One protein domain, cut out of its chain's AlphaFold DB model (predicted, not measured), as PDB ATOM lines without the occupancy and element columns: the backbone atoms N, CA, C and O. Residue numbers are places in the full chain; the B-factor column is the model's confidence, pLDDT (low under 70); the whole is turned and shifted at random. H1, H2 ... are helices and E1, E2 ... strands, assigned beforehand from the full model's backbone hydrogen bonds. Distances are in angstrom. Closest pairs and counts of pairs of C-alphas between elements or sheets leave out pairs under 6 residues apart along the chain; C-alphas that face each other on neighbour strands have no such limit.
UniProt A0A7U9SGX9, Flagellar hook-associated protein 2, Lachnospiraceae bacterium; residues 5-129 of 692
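AT A GLANCE: This is residues 5 to 129 of the 692 residues of the protein "Flagellar hook-associated protein 2" of Lachnospiraceae bacterium (UniProt A0A7U9SGX9). Two small antiparallel sheets, E3-E2-E1-E6 and E4-E5-E7, are set one after the other along the long axis, and helix H1 bridges them, covering one face of the three-stranded sheet and reaching E2 of the other with its last residues. The long unnamed stretch 95 to 118 links E6 to E7, and the short H2 ends the printed part. The printed part has 125 residues, in the order E1, E2, H1, E3, E4, E5, E6, E7, H2; the class is mixed, helices and strands, though under half of the residues are in named elements. It is compact, with a radius of gyration of the C-alphas of 14.1 A and spans of 44 by 33 by 24 A.

HOW THE PARTS SIT: The largest sheet has the order E3, residues 49 to 51, E2, residues 17 to 23, E1, residues 5 to 11, and E6, residues 89 to 94; it is only just strongly twisted, its C-alphas lying up to 4.3 A off the best plane. E1 and E2 form a hairpin, with N 8 and O 20 within hydrogen-bond range at 2.8 A. E1 and E6 are antiparallel, with N 9 and O 91 at 2.8 A, and E3 and E2 too, with N 21 and O 50 at 2.8 A. H1, residues 35 to 48, is on this sheet; its closest C-alphas to E2 are those of Leu 46 and Val 22, 6.5 A apart. H1 is also on the strongly twisted sheet of E4, residues 63 to 70, E5, residues 75 to 82, and E7, residues 119 to 123, which makes two layers, a helix on one face of a sheet. Its height over that sheet is 9.2 A, and it lies over E4 and runs along the strands, at 7 degrees to E4 on the local plane; the closest C-alphas of H1 and E4 are those of Lys 43 and Val 65, 6.1 A apart. E4 and E5 form a hairpin, with N 66 and O 79 at 2.9 A; E4 bends by 52 degrees at residue 67 and E5 by 53 degrees at residue 78. E5 and E7 are antiparallel, with N 80 and O 120 at 2.9 A. H2, residues 126 to 129, is close to H1 but not clearly touching, the C-alphas of Ile 35 and Glu 126 being 6.5 A apart. In H1, 8 of 10 O i to N i+4 pairs are within hydrogen-bond range; H2 is too short for such a pair.

IN THESE COORDINATES: E1 begins at C-alpha 5 (126.654, 151.441, 160.109); E1 and E2 are each 19.7 A long from first to last C-alpha. H1 is 20.6 A long and begins at C-alpha 35 (110.653, 146.339, 155.565). E4 measures 20.4 A, E5 21.1 A and E6 15.7 A. H2 ends at C-alpha 129 (113.806, 152.823, 151.028).

THE WHOLE: The C-alphas farthest apart, those of Asp 53 and Thr 72, are 45.1 A apart. The printed part has no cut; the links E2 to H1, E3 to E4 and E6 to E7 are long. Mean pLDDT of the printed part is 86.9, and residues 28 to 29, 72, 116 and 127 to 129 are under 70.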
ATOM      1  N   THR A   5     126.169 152.129 158.903       93.06
ATOM      2  CA  THR A   5     126.654 151.441 160.109       93.06
ATOM      3  C   THR A   5     125.679 151.532 161.278       93.06
ATOM      4  O   THR A   5     124.979 152.537 161.423       93.06
ATOM      5  N   LEU A   6     125.674 150.509 162.128       95.50
ATOM      6  CA  LEU A   6     125.134 150.518 163.489       95.50
ATOM      7  C   LEU A   6     126.276 150.230 164.463       95.50
ATOM      8  O   LEU A   6     127.085 149.339 164.211       95.50
ATOM      9  N   GLU A   7     126.354 150.992 165.546       96.69
ATOM     10  CA  GLU A   7     127.451 150.945 166.512       96.69
ATOM     11  C   GLU A   7     126.939 150.481 167.873       96.69
ATOM     12  O   GLU A   7     125.962 151.021 168.401       96.69
ATOM     13  N   PHE A   8     127.628 149.497 168.438       96.38
ATOM     14  CA  PHE A   8     127.282 148.826 169.680       96.38
ATOM     15  C   PHE A   8     128.462 148.839 170.646       96.38
ATOM     16  O   PHE A   8     129.619 148.760 170.239       96.38
ATOM     17  N   GLU A   9     128.148 148.875 171.930       96.19
ATOM     18  CA  GLU A   9     129.060 148.611 173.030       96.19
ATOM     19  C   GLU A   9     128.599 147.333 173.738       96.19
ATOM     20  O   GLU A   9     127.427 147.206 174.105       96.19
ATOM     21  N   VAL A  10     129.506 146.370 173.889       94.31
ATOM     22  CA  VAL A  10     129.245 145.077 174.525       94.31
ATOM     23  C   VAL A  10     130.113 144.978 175.770       94.31
ATOM     24  O   VAL A  10     131.333 145.084 175.678       94.31
ATOM     25  N   THR A  11     129.492 144.795 176.935       93.06
ATOM     26  CA  THR A  11     130.195 144.583 178.206       93.06
ATOM     27  C   THR A  11     130.105 143.119 178.621       93.06
ATOM     28  O   THR A  11     129.004 142.608 178.866       93.06
ATOM     29  N   GLY A  12     131.265 142.463 178.701       82.69
ATOM     30  CA  GLY A  12     131.410 141.066 179.105       82.69
ATOM     31  C   GLY A  12     131.332 140.848 180.620       82.69
ATOM     32  O   GLY A  12     131.144 141.777 181.409       82.69
ATOM     33  N   ALA A  13     131.494 139.593 181.049       74.25
ATOM     34  CA  ALA A  13     131.491 139.211 182.468       74.25
ATOM     35  C   ALA A  13     132.692 139.765 183.265       74.25
ATOM     36  O   ALA A  13     132.653 139.807 184.495       74.25
ATOM     37  N   ASP A  14     133.751 140.178 182.569       80.00
ATOM     38  CA  ASP A  14     134.933 140.860 183.101       80.00
ATOM     39  C   ASP A  14     134.702 142.358 183.373       80.00
ATOM     40  O   ASP A  14     135.493 142.979 184.083       80.00
ATOM     41  N   GLY A  15     133.591 142.920 182.885       79.44
ATOM     42  CA  GLY A  15     133.210 144.319 183.077       79.44
ATOM     43  C   GLY A  15     133.870 145.299 182.103       79.44
ATOM     44  O   GLY A  15     133.627 146.501 182.222       79.44
ATOM     45  N   GLU A  16     134.668 144.813 181.149       86.56
ATOM     46  CA  GLU A  16     135.274 145.619 180.084       86.56
ATOM     47  C   GLU A  16     134.255 145.842 178.956       86.56
ATOM     48  O   GLU A  16     133.478 144.948 178.615       86.56
ATOM     49  N   ALA A  17     134.229 147.054 178.400       89.25
ATOM     50  CA  ALA A  17     133.293 147.447 177.354       89.25
ATOM     51  C   ALA A  17     134.012 147.582 176.007       89.25
ATOM     52  O   ALA A  17     134.897 148.423 175.842       89.25
ATOM     53  N   GLU A  18     133.597 146.784 175.029       93.94
ATOM     54  CA  GLU A  18     134.176 146.760 173.687       93.94
ATOM     55  C   GLU A  18     133.202 147.290 172.636       93.94
ATOM     56  O   GLU A  18     131.988 147.100 172.728       93.94
ATOM     57  N   LYS A  19     133.739 147.942 171.598       95.81
ATOM     58  CA  LYS A  19     132.939 148.518 170.512       95.81
ATOM     59  C   LYS A  19     132.858 147.583 169.319       95.81
ATOM     60  O   LYS A  19     133.886 147.175 168.784       95.81
ATOM     61  N   TYR A  20     131.641 147.371 168.840       96.38
ATOM     62  CA  TYR A  20     131.329 146.577 167.661       96.38
ATOM     63  C   TYR A  20     130.527 147.404 166.660       96.38
ATOM     64  O   TYR A  20     129.684 148.219 167.023       96.38
ATOM     65  N   THR A  21     130.785 147.192 165.375       96.38
ATOM     66  CA  THR A  21     130.092 147.854 164.270       96.38
ATOM     67  C   THR A  21     129.458 146.808 163.365       96.38
ATOM     68  O   THR A  21     130.113 145.857 162.938       96.38
ATOM     69  N   VAL A  22     128.188 147.008 163.031       95.94
ATOM     70  CA  VAL A  22     127.500 146.286 161.959       95.94
ATOM     71  C   VAL A  22     127.437 147.207 160.750       95.94
ATOM     72  O   VAL A  22     126.780 148.247 160.795       95.94
ATOM     73  N   THR A  23     128.116 146.840 159.667       91.19
ATOM     74  CA  THR A  23     128.054 147.560 158.389       91.19
ATOM     75  C   THR A  23     127.050 146.866 157.487       91.19
ATOM     76  O   THR A  23     127.209 145.684 157.220       91.19
ATOM     77  N   LEU A  24     126.051 147.601 156.994       88.25
ATOM     78  CA  LEU A  24     125.017 147.090 156.099       88.25
ATOM     79  C   LEU A  24     125.620 146.677 154.749       88.25
ATOM     80  O   LEU A  24     125.900 147.523 153.901       88.25
ATOM     81  N   GLU A  25     125.857 145.386 154.550       80.62
ATOM     82  CA  GLU A  25     126.509 144.840 153.356       80.62
ATOM     83  C   GLU A  25     125.520 144.547 152.221       80.62
ATOM     84  O   GLU A  25     124.365 144.192 152.445       80.62
ATOM     85  N   ASN A  26     125.986 144.637 150.975       77.69
ATOM     86  CA  ASN A  26     125.243 144.153 149.812       77.69
ATOM     87  C   ASN A  26     125.635 142.694 149.528       77.69
ATOM     88  O   ASN A  26     126.669 142.450 148.905       77.69
ATOM     89  N   LYS A  27     124.840 141.735 150.015       73.75
ATOM     90  CA  LYS A  27     125.041 140.292 149.797       73.75
ATOM     91  C   LYS A  27     123.829 139.668 149.100       73.75
ATOM     92  O   LYS A  27     122.710 140.140 149.304       73.75
ATOM     93  N   PRO A  28     124.022 138.588 148.318       59.28
ATOM     94  CA  PRO A  28     122.914 137.819 147.763       59.28
ATOM     95  C   PRO A  28     121.913 137.422 148.858       59.28
ATOM     96  O   PRO A  28     122.300 136.859 149.878       59.28
ATOM     97  N   GLY A  29     120.633 137.734 148.648       69.06
ATOM     98  CA  GLY A  29     119.559 137.459 149.610       69.06
ATOM     99  C   GLY A  29     119.289 138.571 150.631       69.06
ATOM    100  O   GLY A  29     118.298 138.476 151.350       69.06
ATOM    101  N   TYR A  30     120.100 139.631 150.689       82.81
ATOM    102  CA  TYR A  30     119.756 140.835 151.448       82.81
ATOM    103  C   TYR A  30     118.976 141.802 150.567       82.81
ATOM    104  O   TYR A  30     119.445 142.220 149.508       82.81
ATOM    105  N   ASP A  31     117.788 142.166 151.032       79.44
ATOM    106  CA  ASP A  31     116.926 143.141 150.386       79.44
ATOM    107  C   ASP A  31     116.755 144.344 151.315       79.44
ATOM    108  O   ASP A  31     116.422 144.192 152.481       79.44
ATOM    109  N   TYR A  32     116.995 145.549 150.810       84.19
ATOM    110  CA  TYR A  32     116.789 146.792 151.559       84.19
ATOM    111  C   TYR A  32     115.665 147.645 150.971       84.19
ATOM    112  O   TYR A  32     115.573 148.829 151.284       84.19
ATOM    113  N   THR A  33     114.860 147.068 150.079       76.69
ATOM    114  CA  THR A  33     113.757 147.746 149.391       76.69
ATOM    115  C   THR A  33     112.410 147.537 150.078       76.69
ATOM    116  O   THR A  33     111.498 148.327 149.864       76.69
ATOM    117  N   THR A  34     112.311 146.529 150.948       84.12
ATOM    118  CA  THR A  34     111.121 146.200 151.744       84.12
ATOM    119  C   THR A  34     111.461 146.168 153.233       84.12
ATOM    120  O   THR A  34     112.596 145.870 153.614       84.12
ATOM    121  N   ILE A  35     110.485 146.431 154.105       87.12
ATOM    122  CA  ILE A  35     110.653 146.339 155.565       87.12
ATOM    123  C   ILE A  35     111.044 144.912 155.969       87.12
ATOM    124  O   ILE A  35     111.925 144.715 156.808       87.12
ATOM    125  N   GLU A  36     110.440 143.906 155.337       86.81
ATOM    126  CA  GLU A  36     110.742 142.493 155.585       86.81
ATOM    127  C   GLU A  36     112.165 142.110 155.158       86.81
ATOM    128  O   GLU A  36     112.851 141.382 155.880       86.81
ATOM    129  N   GLY A  37     112.639 142.650 154.034       85.50
ATOM    130  CA  GLY A  37     114.025 142.510 153.605       85.50
ATOM    131  C   GLY A  37     114.996 143.147 154.600       85.50
ATOM    132  O   GLY A  37     115.954 142.498 155.027       85.50
ATOM    133  N   VAL A  38     114.720 144.386 155.028       89.50
ATOM    134  CA  VAL A  38     115.547 145.112 156.006       89.50
ATOM    135  C   VAL A  38     115.619 144.338 157.322       89.50
ATOM    136  O   VAL A  38     116.705 144.190 157.884       89.50
ATOM    137  N   LYS A  39     114.491 143.779 157.786       92.56
ATOM    138  CA  LYS A  39     114.432 142.896 158.962       92.56
ATOM    139  C   LYS A  39     115.377 141.708 158.815       92.56
ATOM    140  O   LYS A  39     116.176 141.444 159.711       92.56
ATOM    141  N   TYR A  40     115.272 140.991 157.696       90.50
ATOM    142  CA  TYR A  40     116.092 139.814 157.427       90.50
ATOM    143  C   TYR A  40     117.582 140.172 157.376       90.50
ATOM    144  O   TYR A  40     118.389 139.560 158.074       90.50
ATOM    145  N   ALA A  41     117.941 141.213 156.621       89.00
ATOM    146  CA  ALA A  41     119.320 141.657 156.467       89.00
ATOM    147  C   ALA A  41     119.940 142.109 157.801       89.00
ATOM    148  O   ALA A  41     121.073 141.740 158.098       89.00
ATOM    149  N   LEU A  42     119.203 142.861 158.627       93.62
ATOM    150  CA  LEU A  42     119.662 143.263 159.961       93.62
ATOM    151  C   LEU A  42     119.877 142.056 160.875       93.62
ATOM    152  O   LEU A  42     120.900 141.983 161.552       93.62
ATOM    153  N   LYS A  43     118.947 141.097 160.869       92.88
ATOM    154  CA  LYS A  43     119.045 139.888 161.691       92.88
ATOM    155  C   LYS A  43     120.273 139.049 161.340       92.88
ATOM    156  O   LYS A  43     120.973 138.593 162.238       92.88
ATOM    157  N   GLU A  44     120.555 138.872 160.051       92.75
ATOM    158  CA  GLU A  44     121.739 138.130 159.610       92.75
ATOM    159  C   GLU A  44     123.038 138.895 159.881       92.75
ATOM    160  O   GLU A  44     124.048 138.296 160.235       92.75
ATOM    161  N   GLN A  45     123.030 140.223 159.775       93.00
ATOM    162  CA  GLN A  45     124.246 141.019 159.954       93.00
ATOM    163  C   GLN A  45     124.594 141.307 161.411       93.00
ATOM    164  O   GLN A  45     125.766 141.515 161.720       93.00
ATOM    165  N   LEU A  46     123.623 141.222 162.322       94.94
ATOM    166  CA  LEU A  46     123.896 141.187 163.757       94.94
ATOM    167  C   LEU A  46     124.721 139.958 164.164       94.94
ATOM    168  O   LEU A  46     125.427 140.038 165.162       94.94
ATOM    169  N   LYS A  47     124.706 138.860 163.393       94.31
ATOM    170  CA  LYS A  47     125.542 137.674 163.667       94.31
ATOM    171  C   LYS A  47     127.034 137.915 163.469       94.31
ATOM    172  O   LYS A  47     127.851 137.128 163.935       94.31
ATOM    173  N   VAL A  48     127.385 138.968 162.732       92.94
ATOM    174  CA  VAL A  48     128.752 139.224 162.272       92.94
ATOM    175  C   VAL A  48     129.226 140.642 162.593       92.94
ATOM    176  O   VAL A  48     129.938 141.257 161.798       92.94
ATOM    177  N   ALA A  49     128.836 141.183 163.750       93.69
ATOM    178  CA  ALA A  49     129.295 142.495 164.197       93.69
ATOM    179  C   ALA A  49     130.818 142.483 164.407       93.69
ATOM    180  O   ALA A  49     131.350 141.531 164.973       93.69
ATOM    181  N   LYS A  50     131.526 143.524 163.953       93.44
ATOM    182  CA  LYS A  50     132.999 143.566 163.969       93.44
ATOM    183  C   LYS A  50     133.542 144.631 164.907       93.44
ATOM    184  O   LYS A  50     133.105 145.780 164.848       93.44
ATOM    185  N   SER A  51     134.520 144.275 165.724       92.00
ATOM    186  CA  SER A  51     135.356 145.225 166.466       92.00
ATOM    187  C   SER A  51     136.366 145.926 165.546       92.00
ATOM    188  O   SER A  51     136.507 145.602 164.362       92.00
ATOM    189  N   ALA A  52     137.099 146.903 166.089       86.44
ATOM    190  CA  ALA A  52     138.112 147.656 165.343       86.44
ATOM    191  C   ALA A  52     139.278 146.788 164.820       86.44
ATOM    192  O   ALA A  52     139.893 147.144 163.817       86.44
ATOM    193  N   ASP A  53     139.571 145.663 165.475       83.12
ATOM    194  CA  ASP A  53     140.601 144.698 165.073       83.12
ATOM    195  C   ASP A  53     140.070 143.572 164.164       83.12
ATOM    196  O   ASP A  53     140.842 142.730 163.709       83.12
ATOM    197  N   GLY A  54     138.772 143.585 163.838       82.81
ATOM    198  CA  GLY A  54     138.137 142.620 162.939       82.81
ATOM    199  C   GLY A  54     137.556 141.380 163.621       82.81
ATOM    200  O   GLY A  54     137.017 140.524 162.914       82.81
ATOM    201  N   THR A  55     137.610 141.289 164.952       89.00
ATOM    202  CA  THR A  55     136.969 140.210 165.720       89.00
ATOM    203  C   THR A  55     135.455 140.223 165.506       89.00
ATOM    204  O   THR A  55     134.814 141.274 165.545       89.00
ATOM    205  N   VAL A  56     134.882 139.045 165.250       91.62
ATOM    206  CA  VAL A  56     133.460 138.874 164.930       91.62
ATOM    207  C   VAL A  56     132.677 138.463 166.176       91.62
ATOM    208  O   VAL A  56     133.072 137.533 166.878       91.62
ATOM    209  N   LYS A  57     131.539 139.121 166.418       91.50
ATOM    210  CA  LYS A  57     130.611 138.836 167.517       91.50
ATOM    211  C   LYS A  57     129.183 138.671 167.000       91.50
ATOM    212  O   LYS A  57     128.694 139.498 166.228       91.50
ATOM    213  N   ASP A  58     128.509 137.625 167.475       93.62
ATOM    214  CA  ASP A  58     127.084 137.402 167.229       93.62
ATOM    215  C   ASP A  58     126.238 138.144 168.274       93.62
ATOM    216  O   ASP A  58     126.222 137.792 169.452       93.62
ATOM    217  N   LEU A  59     125.535 139.183 167.827       93.44
ATOM    218  CA  LEU A  59     124.606 139.987 168.623       93.44
ATOM    219  C   LEU A  59     123.135 139.619 168.367       93.44
ATOM    220  O   LEU A  59     122.241 140.185 168.997       93.44
ATOM    221  N   SER A  60     122.856 138.680 167.458       91.38
ATOM    222  CA  SER A  60     121.494 138.356 167.007       91.38
ATOM    223  C   SER A  60     120.629 137.679 168.077       91.38
ATOM    224  O   SER A  60     119.403 137.699 167.984       91.38
ATOM    225  N   ASN A  61     121.250 137.115 169.120       88.75
ATOM    226  CA  ASN A  61     120.549 136.530 170.269       88.75
ATOM    227  C   ASN A  61     120.270 137.547 171.392       88.75
ATOM    228  O   ASN A  61     119.341 137.346 172.181       88.75
ATOM    229  N   ALA A  62     121.058 138.625 171.454       90.38
ATOM    230  CA  ALA A  62     120.913 139.714 172.421       90.38
ATOM    231  C   ALA A  62     119.956 140.812 171.927       90.38
ATOM    232  O   ALA A  62     119.370 141.533 172.735       90.38
ATOM    233  N   ILE A  63     119.767 140.927 170.609       93.56
ATOM    234  CA  ILE A  63     118.862 141.889 169.979       93.56
ATOM    235  C   ILE A  63     117.914 141.146 169.043       93.56
ATOM    236  O   ILE A  63     118.324 140.633 168.003       93.56
ATOM    237  N   ASP A  64     116.630 141.136 169.389       91.94
ATOM    238  CA  ASP A  64     115.586 140.622 168.511       91.94
ATOM    239  C   ASP A  64     115.129 141.714 167.535       91.94
ATOM    240  O   ASP A  64     114.837 142.845 167.937       91.94
ATOM    241  N   VAL A  65     115.068 141.368 166.249       93.75
ATOM    242  CA  VAL A  65     114.670 142.269 165.160       93.75
ATOM    243  C   VAL A  65     113.323 141.813 164.624       93.75
ATOM    244  O   VAL A  65     113.189 140.718 164.072       93.75
ATOM    245  N   SER A  66     112.321 142.678 164.742       90.75
ATOM    246  CA  SER A  66     110.948 142.388 164.338       90.75
ATOM    247  C   SER A  66     110.365 143.501 163.472       90.75
ATOM    248  O   SER A  66     110.845 144.633 163.477       90.75
ATOM    249  N   SER A  67     109.337 143.173 162.693       88.00
ATOM    250  CA  SER A  67     108.559 144.156 161.940       88.00
ATOM    251  C   SER A  67     107.629 144.911 162.889       88.00
ATOM    252  O   SER A  67     106.879 144.291 163.647       88.00
ATOM    253  N   LEU A  68     107.628 146.236 162.807       87.19
ATOM    254  CA  LEU A  68     106.643 147.092 163.453       87.19
ATOM    255  C   LEU A  68     105.431 147.231 162.530       87.19
ATOM    256  O   LEU A  68     105.578 147.638 161.382       87.19
ATOM    257  N   ASN A  69     104.242 146.925 163.042       82.81
ATOM    258  CA  ASN A  69     102.979 147.257 162.387       82.81
ATOM    259  C   ASN A  69     101.985 147.732 163.454       82.81
ATOM    260  O   ASN A  69     101.458 146.929 164.231       82.81
ATOM    261  N   ASP A  70     101.787 149.047 163.551       77.88
ATOM    262  CA  ASP A  70     100.816 149.649 164.461       77.88
ATOM    263  C   ASP A  70      99.531 149.988 163.703       77.88
ATOM    264  O   ASP A  70      99.377 151.053 163.102       77.88
ATOM    265  N   SER A  71      98.568 149.072 163.788       70.56
ATOM    266  CA  SER A  71      97.237 149.215 163.183       70.56
ATOM    267  C   SER A  71      96.435 150.440 163.662       70.56
ATOM    268  O   SER A  71      95.428 150.784 163.046       70.56
ATOM    269  N   THR A  72      96.855 151.100 164.748       69.88
ATOM    270  CA  THR A  72      96.171 152.261 165.341       69.88
ATOM    271  C   THR A  72      96.664 153.578 164.747       69.88
ATOM    272  O   THR A  72      95.879 154.513 164.590       69.88
ATOM    273  N   THR A  73      97.958 153.659 164.426       72.62
ATOM    274  CA  THR A  73      98.599 154.848 163.840       72.62
ATOM    275  C   THR A  73      98.848 154.706 162.339       72.62
ATOM    276  O   THR A  73      99.112 155.705 161.677       72.62
ATOM    277  N   GLY A  74      98.731 153.489 161.793       72.00
ATOM    278  CA  GLY A  74      99.095 153.173 160.410       72.00
ATOM    279  C   GLY A  74     100.608 153.161 160.178       72.00
ATOM    280  O   GLY A  74     101.047 153.286 159.040       72.00
ATOM    281  N   THR A  75     101.397 153.064 161.251       77.69
ATOM    282  CA  THR A  75     102.860 153.087 161.198       77.69
ATOM    283  C   THR A  75     103.403 151.690 160.906       77.69
ATOM    284  O   THR A  75     103.108 150.743 161.641       77.69
ATOM    285  N   GLU A  76     104.277 151.581 159.910       87.06
ATOM    286  CA  GLU A  76     105.059 150.375 159.621       87.06
ATOM    287  C   GLU A  76     106.561 150.649 159.809       87.06
ATOM    288  O   GLU A  76     107.003 151.800 159.778       87.06
ATOM    289  N   GLY A  77     107.365 149.618 160.075       90.94
ATOM    290  CA  GLY A  77     108.817 149.772 160.202       90.94
ATOM    291  C   GLY A  77     109.516 148.616 160.907       90.94
ATOM    292  O   GLY A  77     109.113 147.463 160.763       90.94
ATOM    293  N   ILE A  78     110.568 148.903 161.676       93.06
ATOM    294  CA  ILE A  78     111.340 147.891 162.420       93.06
ATOM    295  C   ILE A  78     111.316 148.197 163.913       93.06
ATOM    296  O   ILE A  78     111.388 149.345 164.343       93.06
ATOM    297  N   GLU A  79     111.240 147.145 164.719       92.94
ATOM    298  CA  GLU A  79     111.354 147.206 166.167       92.94
ATOM    299  C   GLU A  79     112.517 146.318 166.632       92.94
ATOM    300  O   GLU A  79     112.564 145.125 166.318       92.94
ATOM    301  N   LEU A  80     113.447 146.917 167.383       94.12
ATOM    302  CA  LEU A  80     114.540 146.227 168.069       94.12
ATOM    303  C   LEU A  80     114.157 146.014 169.530       94.12
ATOM    304  O   LEU A  80     113.782 146.967 170.218       94.12
ATOM    305  N   ARG A  81     114.274 144.781 170.020       92.38
ATOM    306  CA  ARG A  81     113.953 144.411 171.405       92.38
ATOM    307  C   ARG A  81     115.110 143.673 172.057       92.38
ATOM    308  O   ARG A  81     115.901 143.028 171.379       92.38
ATOM    309  N   GLY A  82     115.174 143.740 173.386       90.88
ATOM    310  CA  GLY A  82     116.080 142.884 174.150       90.88
ATOM    311  C   GLY A  82     115.773 141.407 173.894       90.88
ATOM    312  O   GLY A  82     114.632 140.972 174.074       90.88
ATOM    313  N   GLY A  83     116.781 140.664 173.446       85.75
ATOM    314  CA  GLY A  83     116.683 139.254 173.090       85.75
ATOM    315  C   GLY A  83     116.626 138.312 174.297       85.75
ATOM    316  O   GLY A  83     116.491 138.720 175.458       85.75
ATOM    317  N   ALA A  84     116.688 137.010 174.008       81.81
ATOM    318  CA  ALA A  84     116.658 135.963 175.029       81.81
ATOM    319  C   ALA A  84     117.999 135.833 175.765       81.81
ATOM    320  O   ALA A  84     118.012 135.455 176.939       81.81
ATOM    321  N   ASP A  85     119.104 136.154 175.090       81.50
ATOM    322  CA  ASP A  85     120.428 136.170 175.695       81.50
ATOM    323  C   ASP A  85     120.670 137.490 176.437       81.50
ATOM    324  O   ASP A  85     120.470 138.579 175.901       81.50
ATOM    325  N   ARG A  86     121.073 137.361 177.700       81.56
ATOM    326  CA  ARG A  86     121.358 138.449 178.649       81.56
ATOM    327  C   ARG A  86     122.661 138.225 179.407       81.56
ATOM    328  O   ARG A  86     122.883 138.810 180.468       81.56
ATOM    329  N   SER A  87     123.484 137.304 178.908       84.06
ATOM    330  CA  SER A  87     124.781 136.979 179.497       84.06
ATOM    331  C   SER A  87     125.753 138.159 179.430       84.06
ATOM    332  O   SER A  87     126.574 138.324 180.329       84.06
ATOM    333  N   GLU A  88     125.597 139.018 178.423       89.25
ATOM    334  CA  GLU A  88     126.402 140.213 178.189       89.25
ATOM    335  C   GLU A  88     125.505 141.445 178.058       89.25
ATOM    336  O   GLU A  88     124.353 141.376 177.618       89.25
ATOM    337  N   ARG A  89     126.030 142.607 178.452       92.75
ATOM    338  CA  ARG A  89     125.300 143.868 178.325       92.75
ATOM    339  C   ARG A  89     125.556 144.465 176.946       92.75
ATOM    340  O   ARG A  89     126.669 144.899 176.681       92.75
ATOM    341  N   VAL A  90     124.527 144.523 176.101       94.31
ATOM    342  CA  VAL A  90     124.616 145.086 174.744       94.31
ATOM    343  C   VAL A  90     123.884 146.422 174.677       94.31
ATOM    344  O   VAL A  90     122.675 146.494 174.909       94.31
ATOM    345  N   VAL A  91     124.615 147.481 174.340       95.00
ATOM    346  CA  VAL A  91     124.104 148.849 174.234       95.00
ATOM    347  C   VAL A  91     124.319 149.357 172.815       95.00
ATOM    348  O   VAL A  91     125.451 149.404 172.352       95.00
ATOM    349  N   MET A  92     123.267 149.784 172.115       94.81
ATOM    350  CA  MET A  92     123.451 150.476 170.833       94.81
ATOM    351  C   MET A  92     123.710 151.961 171.075       94.81
ATOM    352  O   MET A  92     122.874 152.669 171.643       94.81
ATOM    353  N   THR A  93     124.884 152.422 170.656       94.56
ATOM    354  CA  THR A  93     125.410 153.756 170.964       94.56
ATOM    355  C   THR A  93     125.265 154.735 169.805       94.56
ATOM    356  O   THR A  93     125.289 155.943 170.033       94.56
ATOM    357  N   GLY A  94     125.111 154.257 168.565       93.75
ATOM    358  CA  GLY A  94     125.091 155.140 167.400       93.75
ATOM    359  C   GLY A  94     125.092 154.426 166.049       93.75
ATOM    360  O   GLY A  94     124.698 153.267 165.930       93.75
ATOM    361  N   GLY A  95     125.523 155.153 165.018       91.69
ATOM    362  CA  GLY A  95     125.692 154.638 163.662       91.69
ATOM    363  C   GLY A  95     124.998 155.471 162.581       91.69
ATOM    364  O   GLY A  95     123.989 156.141 162.806       91.69
ATOM    365  N   SER A  96     125.541 155.415 161.363       89.31
ATOM    366  CA  SER A  96     125.031 156.165 160.206       89.31
ATOM    367  C   SER A  96     123.724 155.611 159.616       89.31
ATOM    368  O   SER A  96     123.110 156.267 158.773       89.31
ATOM    369  N   ALA A  97     123.289 154.421 160.044       88.69
ATOM    370  CA  ALA A  97     122.042 153.790 159.610       88.69
ATOM    371  C   ALA A  97     120.820 154.172 160.466       88.69
ATOM    372  O   ALA A  97     119.700 153.979 160.004       88.69
ATOM    373  N   ILE A  98     121.004 154.742 161.666       89.19
ATOM    374  CA  ILE A  98     119.924 154.977 162.648       89.19
ATOM    375  C   ILE A  98     118.735 155.730 162.041       89.19
ATOM    376  O   ILE A  98     117.614 155.228 162.058       89.19
ATOM    377  N   GLY A  99     118.984 156.893 161.436       84.38
ATOM    378  CA  GLY A  99     117.913 157.695 160.837       84.38
ATOM    379  C   GLY A  99     117.299 157.067 159.582       84.38
ATOM    380  O   GLY A  99     116.136 157.316 159.285       84.38
ATOM    381  N   LEU A 100     118.049 156.232 158.853       81.56
ATOM    382  CA  LEU A 100     117.536 155.524 157.670       81.56
ATOM    383  C   LEU A 100     116.609 154.368 158.045       81.56
ATOM    384  O   LEU A 100     115.710 154.041 157.278       81.56
ATOM    385  N   LEU A 101     116.827 153.773 159.217       87.75
ATOM    386  CA  LEU A 101     115.967 152.747 159.800       87.75
ATOM    387  C   LEU A 101     114.767 153.344 160.552       87.75
ATOM    388  O   LEU A 101     114.008 152.610 161.179       87.75
ATOM    389  N   GLY A 102     114.602 154.670 160.509       86.88
ATOM    390  CA  GLY A 102     113.479 155.360 161.136       86.88
ATOM    391  C   GLY A 102     113.610 155.566 162.641       86.88
ATOM    392  O   GLY A 102     112.660 156.024 163.273       86.88
ATOM    393  N   PHE A 103     114.752 155.222 163.242       90.00
ATOM    394  CA  PHE A 103     114.960 155.404 164.673       90.00
ATOM    395  C   PHE A 103     115.333 156.856 165.003       90.00
ATOM    396  O   PHE A 103     116.048 157.527 164.257       90.00
ATOM    397  N   ASN A 104     114.908 157.324 166.176       88.19
ATOM    398  CA  ASN A 104     115.428 158.566 166.757       88.19
ATOM    399  C   ASN A 104     116.884 158.386 167.199       88.19
ATOM    400  O   ASN A 104     117.319 157.265 167.400       88.19
ATOM    401  N   SER A 105     117.656 159.452 167.403       87.69
ATOM    402  CA  SER A 105     119.009 159.290 167.954       87.69
ATOM    403  C   SER A 105     118.981 158.602 169.334       87.69
ATOM    404  O   SER A 105     118.072 158.889 170.123       87.69
ATOM    405  N   PRO A 106     119.963 157.735 169.661       89.94
ATOM    406  CA  PRO A 106     120.064 157.141 170.988       89.94
ATOM    407  C   PRO A 106     120.220 158.226 172.067       89.94
ATOM    408  O   PRO A 106     120.855 159.252 171.805       89.94
ATOM    409  N   PRO A 107     119.649 158.037 173.269       88.88
ATOM    410  CA  PRO A 107     119.849 158.945 174.396       88.88
ATOM    411  C   PRO A 107     121.291 158.871 174.923       88.88
ATOM    412  O   PRO A 107     122.039 157.952 174.586       88.88
ATOM    413  N   ASP A 108     121.664 159.802 175.806       80.25
ATOM    414  CA  ASP A 108     122.944 159.748 176.521       80.25
ATOM    415  C   ASP A 108     123.057 158.419 177.292       80.25
ATOM    416  O   ASP A 108     122.280 158.149 178.210       80.25
ATOM    417  N   GLY A 109     124.010 157.572 176.886       83.94
ATOM    418  CA  GLY A 109     124.190 156.212 177.410       83.94
ATOM    419  C   GLY A 109     123.629 155.080 176.535       83.94
ATOM    420  O   GLY A 109     123.789 153.923 176.908       83.94
ATOM    421  N   GLY A 110     123.029 155.391 175.380       92.06
ATOM    422  CA  GLY A 110     122.595 154.422 174.368       92.06
ATOM    423  C   GLY A 110     121.321 153.640 174.714       92.06
ATOM    424  O   GLY A 110     120.702 153.825 175.764       92.06
ATOM    425  N   TRP A 111     120.899 152.757 173.805       93.38
ATOM    426  CA  TRP A 111     119.791 151.827 174.051       93.38
ATOM    427  C   TRP A 111     120.315 150.499 174.583       93.38
ATOM    428  O   TRP A 111     120.934 149.733 173.849       93.38
ATOM    429  N   ASP A 112     120.062 150.241 175.864       93.06
ATOM    430  CA  ASP A 112     120.499 149.034 176.569       93.06
ATOM    431  C   ASP A 112     119.506 147.879 176.366       93.06
ATOM    432  O   ASP A 112     118.417 147.866 176.949       93.06
ATOM    433  N   PHE A 113     119.890 146.909 175.537       92.00
ATOM    434  CA  PHE A 113     119.075 145.743 175.192       92.00
ATOM    435  C   PHE A 113     119.147 144.622 176.233       92.00
ATOM    436  O   PHE A 113     118.350 143.686 176.175       92.00
ATOM    437  N   ASN A 114     120.018 144.738 177.242       87.75
ATOM    438  CA  ASN A 114     120.017 143.812 178.375       87.75
ATOM    439  C   ASN A 114     118.833 144.080 179.328       87.75
ATOM    440  O   ASN A 114     118.401 143.216 180.100       87.75
ATOM    441  N   ASN A 115     118.242 145.280 179.253       75.62
ATOM    442  CA  ASN A 115     116.986 145.580 179.923       75.62
ATOM    443  C   ASN A 115     115.818 144.888 179.203       75.62
ATOM    444  O   ASN A 115     115.427 145.263 178.101       75.62
ATOM    445  N   GLY A 116     115.199 143.912 179.868       67.19
ATOM    446  CA  GLY A 116     114.156 143.061 179.293       67.19
ATOM    447  C   GLY A 116     112.860 143.728 178.844       67.19
ATOM    448  O   GLY A 116     111.998 143.045 178.296       67.19
ATOM    449  N   THR A 117     112.699 145.023 179.098       77.38
ATOM    450  CA  THR A 117     111.577 145.827 178.603       77.38
ATOM    451  C   THR A 117     111.991 146.814 177.513       77.38
ATOM    452  O   THR A 117     111.153 147.596 177.069       77.38
ATOM    453  N   MET A 118     113.266 146.832 177.108       87.06
ATOM    454  CA  MET A 118     113.761 147.732 176.071       87.06
ATOM    455  C   MET A 118     113.128 147.378 174.729       87.06
ATOM    456  O   MET A 118     113.217 146.243 174.257       87.06
ATOM    457  N   SER A 119     112.497 148.379 174.124       89.44
ATOM    458  CA  SER A 119     111.994 148.327 172.761       89.44
ATOM    459  C   SER A 119     112.269 149.663 172.086       89.44
ATOM    460  O   SER A 119     111.921 150.719 172.621       89.44
ATOM    461  N   VAL A 120     112.887 149.607 170.911       91.50
ATOM    462  CA  VAL A 120     113.192 150.767 170.079       91.50
ATOM    463  C   VAL A 120     112.473 150.590 168.755       91.50
ATOM    464  O   VAL A 120     112.675 149.601 168.055       91.50
ATOM    465  N   ARG A 121     111.621 151.555 168.416       91.44
ATOM    466  CA  ARG A 121     110.798 151.539 167.207       91.44
ATOM    467  C   ARG A 121     111.329 152.542 166.201       91.44
ATOM    468  O   ARG A 121     111.571 153.694 166.558       91.44
ATOM    469  N   GLY A 122     111.505 152.080 164.973       89.44
ATOM    470  CA  GLY A 122     111.885 152.885 163.830       89.44
ATOM    471  C   GLY A 122     110.762 152.864 162.812       89.44
ATOM    472  O   GLY A 122     110.432 151.802 162.285       89.44
ATOM    473  N   GLU A 123     110.146 154.020 162.575       88.88
ATOM    474  CA  GLU A 123     109.091 154.153 161.570       88.88
ATOM    475  C   GLU A 123     109.733 154.228 160.184       88.88
ATOM    476  O   GLU A 123     110.553 155.112 159.924       88.88
ATOM    477  N   MET A 124     109.367 153.319 159.285       83.25
ATOM    478  CA  MET A 124     109.893 153.308 157.926       83.25
ATOM    479  C   MET A 124     108.782 153.433 156.902       83.25
ATOM    480  O   MET A 124     107.707 152.858 157.010       83.25
ATOM    481  N   ASP A 125     109.105 154.181 155.861       77.94
ATOM    482  CA  ASP A 125     108.280 154.352 154.683       77.94
ATOM    483  C   ASP A 125     108.978 153.605 153.546       77.94
ATOM    484  O   ASP A 125     110.025 154.058 153.074       77.94
ATOM    485  N   GLU A 126     108.436 152.451 153.132       74.44
ATOM    486  CA  GLU A 126     109.018 151.619 152.064       74.44
ATOM    487  C   GLU A 126     109.282 152.424 150.784       74.44
ATOM    488  O   GLU A 126     110.290 152.208 150.108       74.44
ATOM    489  N   SER A 127     108.458 153.442 150.501       66.81
ATOM    490  CA  SER A 127     108.640 154.311 149.334       66.81
ATOM    491  C   SER A 127     109.916 155.162 149.389       66.81
ATOM    492  O   SER A 127     110.401 155.613 148.353       66.81
ATOM    493  N   LYS A 128     110.493 155.356 150.580       66.56
ATOM    494  CA  LYS A 128     111.758 156.073 150.806       66.56
ATOM    495  C   LYS A 128     112.965 155.143 150.914       66.56
ATOM    496  O   LYS A 128     114.098 155.627 150.936       66.56
ATOM    497  N   LEU A 129     112.742 153.829 150.986       68.44
ATOM    498  CA  LEU A 129     113.806 152.823 151.028       68.44
ATOM    499  C   LEU A 129     114.382 152.539 149.636       68.44
ATOM    500  O   LEU A 129     115.572 152.241 149.497       68.44
TER     501      LEU A 129